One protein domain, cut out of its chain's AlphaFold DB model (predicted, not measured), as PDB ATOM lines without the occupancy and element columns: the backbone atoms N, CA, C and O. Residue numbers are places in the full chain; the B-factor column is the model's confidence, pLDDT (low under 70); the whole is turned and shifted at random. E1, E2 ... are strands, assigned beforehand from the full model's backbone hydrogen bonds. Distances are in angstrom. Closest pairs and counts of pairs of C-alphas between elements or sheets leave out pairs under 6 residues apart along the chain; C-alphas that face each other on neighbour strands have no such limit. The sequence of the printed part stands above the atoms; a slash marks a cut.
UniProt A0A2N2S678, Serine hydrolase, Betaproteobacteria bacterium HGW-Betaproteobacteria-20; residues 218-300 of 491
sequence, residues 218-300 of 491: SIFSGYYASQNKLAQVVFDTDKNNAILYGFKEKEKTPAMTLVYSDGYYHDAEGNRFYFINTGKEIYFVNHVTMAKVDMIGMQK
ATOM      1  N   SER A 218     134.142 124.956 160.186       93.81
ATOM      2  CA  SER A 218     134.079 123.495 160.274       93.81
ATOM      3  C   SER A 218     132.771 122.906 159.731       93.81
ATOM      4  O   SER A 218     132.782 121.790 159.208       93.81
ATOM      5  N   ILE A 219     131.662 123.658 159.754       95.44
ATOM      6  CA  ILE A 219     130.377 123.211 159.189       95.44
ATOM      7  C   ILE A 219     130.457 123.012 157.670       95.44
ATOM      8  O   ILE A 219     129.662 122.265 157.092       95.44
ATOM      9  N   PHE A 220     131.419 123.664 157.011       97.12
ATOM     10  CA  PHE A 220     131.640 123.567 155.573       97.12
ATOM     11  C   PHE A 220     132.550 122.390 155.190       97.12
ATOM     12  O   PHE A 220     132.625 122.059 154.010       97.12
ATOM     13  N   SER A 221     133.179 121.697 156.144       97.19
ATOM     14  CA  SER A 221     133.934 120.465 155.869       97.19
ATOM     15  C   SER A 221     133.022 119.350 155.354       97.19
ATOM     16  O   SER A 221     131.904 119.169 155.851       97.19
ATOM     17  N   GLY A 222     133.496 118.562 154.390       97.06
ATOM     18  CA  GLY A 222     132.781 117.391 153.879       97.06
ATOM     19  C   GLY A 222     132.863 117.236 152.367       97.06
ATOM     20  O   GLY A 222     133.647 117.911 151.703       97.06
ATOM     21  N   TYR A 223     132.057 116.323 151.834       97.00
ATOM     22  CA  TYR A 223     132.008 116.037 150.406       97.00
ATOM     23  C   TYR A 223     131.043 116.970 149.684       97.00
ATOM     24  O   TYR A 223     129.972 117.287 150.195       97.00
ATOM     25  N   TYR A 224     131.427 117.380 148.487       96.19
ATOM     26  CA  TYR A 224     130.673 118.245 147.596       96.19
ATOM     27  C   TYR A 224     130.644 117.621 146.211       96.19
ATOM     28  O   TYR A 224     131.619 117.002 145.786       96.19
ATOM     29  N   ALA A 225     129.548 117.814 145.492       93.62
ATOM     30  CA  ALA A 225     129.435 117.378 144.114       93.62
ATOM     31  C   ALA A 225     128.922 118.491 143.203       93.62
ATOM     32  O   ALA A 225     128.169 119.380 143.613       93.62
ATOM     33  N   SER A 226     129.353 118.414 141.952       88.75
ATOM     34  CA  SER A 226     128.753 119.093 140.806       88.75
ATOM     35  C   SER A 226     128.403 118.045 139.739       88.75
ATOM     36  O   SER A 226     128.485 116.849 140.020       88.75
ATOM     37  N   GLN A 227     127.999 118.473 138.535       81.25
ATOM     38  CA  GLN A 227     127.486 117.611 137.456       81.25
ATOM     39  C   GLN A 227     128.225 116.264 137.333       81.25
ATOM     40  O   GLN A 227     127.609 115.211 137.458       81.25
ATOM     41  N   ASN A 228     129.552 116.291 137.178       82.31
ATOM     42  CA  ASN A 228     130.389 115.097 137.040       82.31
ATOM     43  C   ASN A 228     131.612 115.074 137.974       82.31
ATOM     44  O   ASN A 228     132.507 114.254 137.781       82.31
ATOM     45  N   LYS A 229     131.679 115.956 138.980       89.12
ATOM     46  CA  LYS A 229     132.834 116.052 139.889       89.12
ATOM     47  C   LYS A 229     132.436 115.752 141.323       89.12
ATOM     48  O   LYS A 229     131.412 116.237 141.800       89.12
ATOM     49  N   LEU A 230     133.305 115.023 142.013       93.50
ATOM     50  CA  LEU A 230     133.312 114.876 143.462       93.50
ATOM     51  C   LEU A 230     134.499 115.665 144.015       93.50
ATOM     52  O   LEU A 230     135.595 115.621 143.455       93.50
ATOM     53  N   ALA A 231     134.284 116.367 145.118       95.94
ATOM     54  CA  ALA A 231     135.346 117.009 145.867       95.94
ATOM     55  C   ALA A 231     135.141 116.838 147.371       95.94
ATOM     56  O   ALA A 231     134.029 116.596 147.839       95.94
ATOM     57  N   GLN A 232     136.213 116.994 148.139       97.50
ATOM     58  CA  GLN A 232     136.150 117.054 149.594       97.50
ATOM     59  C   GLN A 232     136.813 118.332 150.089       97.50
ATOM     60  O   GLN A 232     137.977 118.582 149.793       97.50
ATOM     61  N   VAL A 233     136.088 119.117 150.879       98.12
ATOM     62  CA  VAL A 233     136.615 120.301 151.561       98.12
ATOM     63  C   VAL A 233     137.108 119.894 152.941       98.12
ATOM     64  O   VAL A 233     136.360 119.298 153.723       98.12
ATOM     65  N   VAL A 234     138.359 120.235 153.241       97.56
ATOM     66  CA  VAL A 234     138.994 120.033 154.547       97.56
ATOM     67  C   VAL A 234     139.640 121.343 154.979       97.56
ATOM     68  O   VAL A 234     140.349 121.956 154.190       97.56
ATOM     69  N   PHE A 235     139.416 121.766 156.219       97.25
ATOM     70  CA  PHE A 235     140.062 122.947 156.790       97.25
ATOM     71  C   PHE A 235     141.265 122.544 157.644       97.25
ATOM     72  O   PHE A 235     141.168 121.612 158.441       97.25
ATOM     73  N   ASP A 236     142.378 123.255 157.478       93.88
ATOM     74  CA  ASP A 236     143.580 123.161 158.308       93.88
ATOM     75  C   ASP A 236     143.648 124.436 159.162       93.88
ATOM     76  O   ASP A 236     143.973 125.528 158.680       93.88
ATOM     77  N   THR A 237     143.260 124.311 160.433       91.06
ATOM     78  CA  THR A 237     143.211 125.435 161.379       91.06
ATOM     79  C   THR A 237     144.592 125.962 161.734       91.06
ATOM     80  O   THR A 237     144.737 127.162 161.964       91.06
ATOM     81  N   ASP A 238     145.606 125.098 161.729       90.19
ATOM     82  CA  ASP A 238     146.975 125.471 162.083       90.19
ATOM     83  C   ASP A 238     147.588 126.330 160.974       90.19
ATOM     84  O   ASP A 238     148.229 127.350 161.236       90.19
ATOM     85  N   LYS A 239     147.314 125.970 159.715       90.31
ATOM     86  CA  LYS A 239     147.758 126.724 158.533       90.31
ATOM     87  C   LYS A 239     146.788 127.819 158.087       90.31
ATOM     88  O   LYS A 239     147.098 128.534 157.137       90.31
ATOM     89  N   ASN A 240     145.643 127.972 158.759       91.25
ATOM     90  CA  ASN A 240     144.571 128.913 158.407       91.25
ATOM     91  C   ASN A 240     144.145 128.837 156.929       91.25
ATOM     92  O   ASN A 240     143.971 129.860 156.262       91.25
ATOM     93  N   ASN A 241     143.979 127.624 156.405       94.31
ATOM     94  CA  ASN A 241     143.561 127.418 155.023       94.31
ATOM     95  C   ASN A 241     142.484 126.331 154.901       94.31
ATOM     96  O   ASN A 241     142.171 125.611 155.849       94.31
ATOM     97  N   ALA A 242     141.887 126.248 153.719       96.56
ATOM     98  CA  ALA A 242     141.069 125.121 153.306       96.56
ATOM     99  C   ALA A 242     141.720 124.441 152.103       96.56
ATOM    100  O   ALA A 242     142.364 125.084 151.280       96.56
ATOM    101  N   ILE A 243     141.538 123.136 151.978       97.25
ATOM    102  CA  ILE A 243     141.978 122.364 150.824       97.25
ATOM    103  C   ILE A 243     140.744 121.715 150.216       97.25
ATOM    104  O   ILE A 243     140.017 120.978 150.890       97.25
ATOM    105  N   LEU A 244     140.516 121.996 148.937       97.25
ATOM    106  CA  LEU A 244     139.566 121.268 148.114       97.25
ATOM    107  C   LEU A 244     140.324 120.113 147.460       97.25
ATOM    108  O   LEU A 244     141.200 120.320 146.621       97.25
ATOM    109  N   TYR A 245     139.999 118.893 147.859       97.31
ATOM    110  CA  TYR A 245     140.532 117.687 147.244       97.31
ATOM    111  C   TYR A 245     139.635 117.251 146.094       97.31
ATOM    112  O   TYR A 245     138.422 117.154 146.273       97.31
ATOM    113  N   GLY A 246     140.235 116.973 144.942       95.44
ATOM    114  CA  GLY A 246     139.590 116.288 143.831       95.44
ATOM    115  C   GLY A 246     139.795 114.777 143.921       95.44
ATOM    116  O   GLY A 246     140.588 114.284 144.727       95.44
ATOM    117  N   PHE A 247     139.069 114.051 143.076       92.81
ATOM    118  CA  PHE A 247     139.163 112.600 142.978       92.81
ATOM    119  C   PHE A 247     139.435 112.192 141.535       92.81
ATOM    120  O   PHE A 247     138.666 112.538 140.637       92.81
ATOM    121  N   LYS A 248     140.513 111.434 141.324       88.88
ATOM    122  CA  LYS A 248     140.699 110.623 140.120       88.88
ATOM    123  C   LYS A 248     140.349 109.194 140.503       88.88
ATOM    124  O   LYS A 248     141.071 108.550 141.257       88.88
ATOM    125  N   GLU A 249     139.190 108.731 140.054       88.00
ATOM    126  CA  GLU A 249     138.552 107.537 140.606       88.00
ATOM    127  C   GLU A 249     138.426 107.604 142.145       88.00
ATOM    128  O   GLU A 249     137.654 108.407 142.672       88.00
ATOM    129  N   LYS A 250     139.190 106.781 142.874       90.00
ATOM    130  CA  LYS A 250     139.273 106.778 144.343       90.00
ATOM    131  C   LYS A 250     140.518 107.475 144.881       90.00
ATOM    132  O   LYS A 250     140.628 107.661 146.092       90.00
ATOM    133  N   GLU A 251     141.448 107.857 144.011       92.69
ATOM    134  CA  GLU A 251     142.641 108.585 144.407       92.69
ATOM    135  C   GLU A 251     142.270 110.030 144.734       92.69
ATOM    136  O   GLU A 251     141.810 110.793 143.882       92.69
ATOM    137  N   LYS A 252     142.463 110.393 146.000       94.31
ATOM    138  CA  LYS A 252     142.211 111.731 146.518       94.31
ATOM    139  C   LYS A 252     143.466 112.585 146.350       94.31
ATOM    140  O   LYS A 252     144.489 112.292 146.965       94.31
ATOM    141  N   THR A 253     143.369 113.676 145.597       95.44
ATOM    142  CA  THR A 253     144.489 114.597 145.340       95.44
ATOM    143  C   THR A 253     144.112 116.040 145.688       95.44
ATOM    144  O   THR A 253     142.951 116.425 145.528       95.44
ATOM    145  N   PRO A 254     145.034 116.866 146.219       94.88
ATOM    146  CA  PRO A 254     144.759 118.282 146.449       94.88
ATOM    147  C   PRO A 254     144.527 118.975 145.102       94.88
ATOM    148  O   PRO A 254     145.434 119.026 144.277       94.88
ATOM    149  N   ALA A 255     143.321 119.496 144.874       93.25
ATOM    150  CA  ALA A 255     142.990 120.215 143.645       93.25
ATOM    151  C   ALA A 255     143.194 121.727 143.798       93.25
ATOM    152  O   ALA A 255     143.550 122.401 142.838       93.25
ATOM    153  N   MET A 256     142.958 122.264 144.998       93.50
ATOM    154  CA  MET A 256     143.070 123.694 145.277       93.50
ATOM    155  C   MET A 256     143.361 123.927 146.759       93.50
ATOM    156  O   MET A 256     142.732 123.318 147.628       93.50
ATOM    157  N   THR A 257     144.296 124.830 147.055       95.19
ATOM    158  CA  THR A 257     144.498 125.382 148.401       95.19
ATOM    159  C   THR A 257     143.903 126.779 148.453       95.19
ATOM    160  O   THR A 257     144.145 127.593 147.571       95.19
ATOM    161  N   LEU A 258     143.116 127.031 149.490       95.19
ATOM    162  CA  LEU A 258     142.277 128.204 149.648       95.19
ATOM    163  C   LEU A 258     142.667 128.974 150.904       95.19
ATOM    164  O   LEU A 258     142.559 128.460 152.021       95.19
ATOM    165  N   VAL A 259     143.067 130.226 150.729       94.56
ATOM    166  CA  VAL A 259     143.434 131.130 151.822       94.56
ATOM    167  C   VAL A 259     142.275 132.070 152.118       94.56
ATOM    168  O   VAL A 259     141.724 132.687 151.209       94.56
ATOM    169  N   TYR A 260     141.896 132.199 153.389       94.44
ATOM    170  CA  TYR A 260     140.820 133.106 153.773       94.44
ATOM    171  C   TYR A 260     141.319 134.550 153.904       94.44
ATOM    172  O   TYR A 260     142.313 134.820 154.582       94.44
ATOM    173  N   SER A 261     140.619 135.481 153.260       92.62
ATOM    174  CA  SER A 261     140.876 136.916 153.335       92.62
ATOM    175  C   SER A 261     139.657 137.717 152.871       92.62
ATOM    176  O   SER A 261     139.024 137.378 151.867       92.62
ATOM    177  N   ASP A 262     139.325 138.783 153.601       89.00
ATOM    178  CA  ASP A 262     138.283 139.763 153.251       89.00
ATOM    179  C   ASP A 262     136.905 139.142 152.976       89.00
ATOM    180  O   ASP A 262     136.164 139.541 152.077       89.00
ATOM    181  N   GLY A 263     136.548 138.121 153.759       91.06
ATOM    182  CA  GLY A 263     135.271 137.426 153.619       91.06
ATOM    183  C   GLY A 263     135.238 136.366 152.516       91.06
ATOM    184  O   GLY A 263     134.192 135.739 152.337       91.06
ATOM    185  N   TYR A 264     136.336 136.136 151.798       94.44
ATOM    186  CA  TYR A 264     136.432 135.146 150.726       94.44
ATOM    187  C   TYR A 264     137.576 134.165 150.971       94.44
ATOM    188  O   TYR A 264     138.492 134.413 151.746       94.44
ATOM    189  N   TYR A 265     137.502 133.038 150.284       95.12
ATOM    190  CA  TYR A 265     138.573 132.072 150.128       95.12
ATOM    191  C   TYR A 265     139.197 132.289 148.755       95.12
ATOM    192  O   TYR A 265     138.464 132.366 147.773       95.12
ATOM    193  N   HIS A 266     140.517 132.402 148.685       93.62
ATOM    194  CA  HIS A 266     141.241 132.703 147.453       93.62
ATOM    195  C   HIS A 266     142.153 131.545 147.076       93.62
ATOM    196  O   HIS A 266     142.828 131.007 147.956       93.62
ATOM    197  N   ASP A 267     142.166 131.168 145.799       92.50
ATOM    198  CA  ASP A 267     143.181 130.256 145.258       92.50
ATOM    199  C   ASP A 267     144.479 131.004 144.903       92.50
ATOM    200  O   ASP A 267     144.630 132.199 145.184       92.50
ATOM    201  N   ALA A 268     145.448 130.288 144.325       88.81
ATOM    202  CA  ALA A 268     146.748 130.849 143.964       88.81
ATOM    203  C   ALA A 268     146.648 131.894 142.838       88.81
ATOM    204  O   ALA A 268     147.478 132.799 142.754       88.81
ATOM    205  N   GLU A 269     145.617 131.789 142.002       87.31
ATOM    206  CA  GLU A 269     145.318 132.684 140.890       87.31
ATOM    207  C   GLU A 269     144.507 133.921 141.326       87.31
ATOM    208  O   GLU A 269     144.300 134.842 140.532       87.31
ATOM    209  N   GLY A 270     144.065 133.974 142.587       85.81
ATOM    210  CA  GLY A 270     143.265 135.067 143.141       85.81
ATOM    211  C   GLY A 270     141.774 134.983 142.796       85.81
ATOM    212  O   GLY A 270     141.048 135.974 142.945       85.81
ATOM    213  N   ASN A 271     141.290 133.826 142.338       90.38
ATOM    214  CA  ASN A 271     139.860 133.584 142.197       90.38
ATOM    215  C   ASN A 271     139.210 133.536 143.577       90.38
ATOM    216  O   ASN A 271     139.782 133.036 144.542       90.38
ATOM    217  N   ARG A 272     137.985 134.055 143.664       93.75
ATOM    218  CA  ARG A 272     137.265 134.216 144.927       93.75
ATOM    219  C   ARG A 272     136.185 133.164 145.074       93.75
ATOM    220  O   ARG A 272     135.318 133.019 144.217       93.75
ATOM    221  N   PHE A 273     136.179 132.517 146.227       96.19
ATOM    222  CA  PHE A 273     135.209 131.505 146.609       96.19
ATOM    223  C   PHE A 273     134.627 131.809 147.980       96.19
ATOM    224  O   PHE A 273     135.218 132.518 148.795       96.19
ATOM    225  N   TYR A 274     133.459 131.256 148.266       96.69
ATOM    226  CA  TYR A 274     132.896 131.267 149.609       96.69
ATOM    227  C   TYR A 274     131.878 130.145 149.784       96.69
ATOM    228  O   TYR A 274     131.489 129.475 148.830       96.69
ATOM    229  N   PHE A 275     131.451 129.942 151.025       96.50
ATOM    230  CA  PHE A 275     130.416 128.976 151.360       96.50
ATOM    231  C   PHE A 275     129.152 129.692 151.812       96.50
ATOM    232  O   PHE A 275     129.220 130.729 152.478       96.50
ATOM    233  N   ILE A 276     128.000 129.117 151.478       94.44
ATOM    234  CA  ILE A 276     126.706 129.541 152.017       94.44
ATOM    235  C   ILE A 276     126.001 128.367 152.669       94.44
ATOM    236  O   ILE A 276     126.061 127.240 152.179       94.44
ATOM    237  N   ASN A 277     125.291 128.656 153.752       93.56
ATOM    238  CA  ASN A 277     124.341 127.745 154.364       93.56
ATOM    239  C   ASN A 277     122.949 128.372 154.255       93.56
ATOM    240  O   ASN A 277     122.703 129.453 154.779       93.56
ATOM    241  N   THR A 278     122.042 127.696 153.556       89.50
ATOM    242  CA  THR A 278     120.659 128.160 153.345       89.50
ATOM    243  C   THR A 278     119.687 127.643 154.412       89.50
ATOM    244  O   THR A 278     118.472 127.777 154.265       89.50
ATOM    245  N   GLY A 279     120.198 126.980 155.452       86.19
ATOM    246  CA  GLY A 279     119.435 126.237 156.456       86.19
ATOM    247  C   GLY A 279     119.081 124.816 156.008       86.19
ATOM    248  O   GLY A 279     119.091 123.901 156.824       86.19
ATOM    249  N   LYS A 280     118.813 124.607 154.711       85.50
ATOM    250  CA  LYS A 280     118.527 123.279 154.134       85.50
ATOM    251  C   LYS A 280     119.746 122.621 153.500       85.50
ATOM    252  O   LYS A 280     119.910 121.407 153.607       85.50
ATOM    253  N   GLU A 281     120.552 123.419 152.811       92.56
ATOM    254  CA  GLU A 281     121.653 122.979 151.957       92.56
ATOM    255  C   GLU A 281     122.870 123.890 152.137       92.56
ATOM    256  O   GLU A 281     122.727 125.085 152.437       92.56
ATOM    257  N   ILE A 282     124.057 123.327 151.904       95.38
ATOM    258  CA  ILE A 282     125.333 124.043 151.906       95.38
ATOM    259  C   ILE A 282     125.919 124.017 150.497       95.38
ATOM    260  O   ILE A 282     125.951 122.966 149.854       95.38
ATOM    261  N   TYR A 283     126.420 125.162 150.040       95.50
ATOM    262  CA  TYR A 283     126.998 125.310 148.709       95.50
ATOM    263  C   TYR A 283     128.393 125.922 148.772       95.50
ATOM    264  O   TYR A 283     128.652 126.810 149.585       95.50
ATOM    265  N   PHE A 284     129.261 125.459 147.877       95.88
ATOM    266  CA  PHE A 284     130.519 126.104 147.526       95.88
ATOM    267  C   PHE A 284     130.275 127.000 146.311       95.88
ATOM    268  O   PHE A 284     129.790 126.530 145.277       95.88
ATOM    269  N   VAL A 285     130.561 128.289 146.447       95.50
ATOM    270  CA  VAL A 285     130.211 129.329 145.476       95.50
ATOM    271  C   VAL A 285     131.482 129.943 144.903       95.50
ATOM    272  O   VAL A 285     132.399 130.279 145.651       95.50
ATOM    273  N   ASN A 286     131.517 130.095 143.581       94.25
ATOM    274  CA  ASN A 286     132.560 130.802 142.847       94.25
ATOM    275  C   ASN A 286     132.066 132.211 142.495       94.25
ATOM    276  O   ASN A 286     130.974 132.365 141.947       94.25
ATOM    277  N   HIS A 287     132.876 133.224 142.781       93.38
ATOM    278  CA  HIS A 287     132.660 134.576 142.297       93.38
ATOM    279  C   HIS A 287     133.377 134.793 140.958       93.38
ATOM    280  O   HIS A 287     134.604 134.920 140.885       93.38
ATOM    281  N   VAL A 288     132.597 134.926 139.887       87.94
ATOM    282  CA  VAL A 288     133.090 135.175 138.530       87.94
ATOM    283  C   VAL A 288     133.484 136.644 138.400       87.94
ATOM    284  O   VAL A 288     132.684 137.494 138.003       87.94
ATOM    285  N   THR A 289     134.744 136.950 138.718       83.12
ATOM    286  CA  THR A 289     135.279 138.322 138.788       83.12
ATOM    287  C   THR A 289     135.001 139.153 137.533       83.12
ATOM    288  O   THR A 289     134.625 140.319 137.653       83.12
ATOM    289  N   MET A 290     135.125 138.567 136.337       78.38
ATOM    290  CA  MET A 290     134.912 139.278 135.069       78.38
ATOM    291  C   MET A 290     133.483 139.829 134.933       78.38
ATOM    292  O   MET A 290     133.292 140.957 134.480       78.38
ATOM    293  N   ALA A 291     132.489 139.047 135.352       81.94
ATOM    294  CA  ALA A 291     131.077 139.414 135.299       81.94
ATOM    295  C   ALA A 291     130.571 140.032 136.617       81.94
ATOM    296  O   ALA A 291     129.474 140.580 136.641       81.94
ATOM    297  N   LYS A 292     131.367 139.987 137.695       87.31
ATOM    298  CA  LYS A 292     130.998 140.392 139.064       87.31
ATOM    299  C   LYS A 292     129.745 139.685 139.594       87.31
ATOM    300  O   LYS A 292     128.959 140.286 140.323       87.31
ATOM    301  N   VAL A 293     129.576 138.415 139.234       89.94
ATOM    302  CA  VAL A 293     128.435 137.589 139.647       89.94
ATOM    303  C   VAL A 293     128.884 136.362 140.425       89.94
ATOM    304  O   VAL A 293     129.988 135.861 140.222       89.94
ATOM    305  N   ASP A 294     128.009 135.858 141.285       92.69
ATOM    306  CA  ASP A 294     128.202 134.610 142.009       92.69
ATOM    307  C   ASP A 294     127.536 133.439 141.270       92.69
ATOM    308  O   ASP A 294     126.432 133.553 140.731       92.69
ATOM    309  N   MET A 295     128.213 132.291 141.263       90.12
ATOM    310  CA  MET A 295     127.741 131.047 140.660       90.12
ATOM    311  C   MET A 295     127.937 129.882 141.629       90.12
ATOM    312  O   MET A 295     129.018 129.695 142.193       90.12
ATOM    313  N   ILE A 296     126.900 129.058 141.797       91.38
ATOM    314  CA  ILE A 296     127.016 127.817 142.568       91.38
ATOM    315  C   ILE A 296     128.002 126.889 141.856       91.38
ATOM    316  O   ILE A 296     127.761 126.463 140.728       91.38
ATOM    317  N   GLY A 297     129.117 126.585 142.520       91.44
ATOM    318  CA  GLY A 297     130.126 125.664 142.012       91.44
ATOM    319  C   GLY A 297     129.783 124.216 142.345       91.44
ATOM    320  O   GLY A 297     129.787 123.359 141.463       91.44
ATOM    321  N   MET A 298     129.485 123.935 143.618       93.88
ATOM    322  CA  MET A 298     129.168 122.585 144.100       93.88
ATOM    323  C   MET A 298     128.162 122.620 145.257       93.88
ATOM    324  O   MET A 298     128.120 123.583 146.026       93.88
ATOM    325  N   GLN A 299     127.392 121.546 145.424       94.94
ATOM    326  CA  GLN A 299     126.492 121.340 146.563       94.94
ATOM    327  C   GLN A 299     127.070 120.279 147.506       94.94
ATOM    328  O   GLN A 299     127.596 119.261 147.054       94.94
ATOM    329  N   LYS A 300     126.982 120.512 148.820       96.31
ATOM    330  CA  LYS A 300     127.437 119.558 149.838       96.31
ATOM    331  C   LYS A 300     126.577 118.292 149.800       96.31
ATOM    332  O   LYS A 300     125.351 118.373 149.819       96.31
TER     333      LYS A 300
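AT A GLANCE: This is residues 218 to 300 of the 491 residues of the protein "Serine hydrolase" of Betaproteobacteria bacterium HGW-Betaproteobacteria-20 (UniProt A0A2N2S678). Eight strands form a closed barrel, each beside the one before it in the chain, with E8 coming back beside E1 to close the ring. The printed part has 83 residues with no named helix and eight named strands, E1 to E8 in chain order, a meander in which each strand is the antiparallel neighbour of the one before. The class is all strand; the whole is compact, with a radius of gyration of the C-alphas of 12.4 A, and spans 35 by 30 by 26 A.

HOW THE PARTS SIT: Start at E1, residues 222 to 225, which forms a hairpin with E2, residues 230 to 236; look for N 224 and O 231, 2.8 A apart and within hydrogen-bond range, as are the pairs that follow. On the other side of E2 lies E3, residues 241 to 248, with N 234 and O 243 3.0 A apart. E4, residues 251 to 261, pairs with E3 over 251 to 259, N 248 to O 251 being 2.9 A, and, staggered, with E5, residues 264 to 266, over 259 to 261, N 261 to O 264 being 2.8 A. Next come E6, residues 272 to 277, with N 265 and O 273 2.8 A apart, and E7, residues 282 to 288, with N 274 and O 285 3.0 A apart. E8, residues 293 to 300, has N 295 2.8 A from O 286 of E7 and N 299 2.9 A from O 225 of E1, at 116 degrees to E1. E1 and E5 are apart.

IN THESE COORDINATES: Find C-alpha 222 at (132.781, 117.391, 153.879), where E1 begins. E4 runs 29.8 A from (142.641, 108.585, 144.407), E3 22.6 A. E8 covers 20.7 A and ends at (127.437, 119.558, 149.838).

THE WHOLE: The two C-alphas farthest apart, Lys 250 and Lys 292, are 35.0 A apart. The printed part has no cut, its seven links between strands are tight, and no printed residue is under 70 in pLDDT.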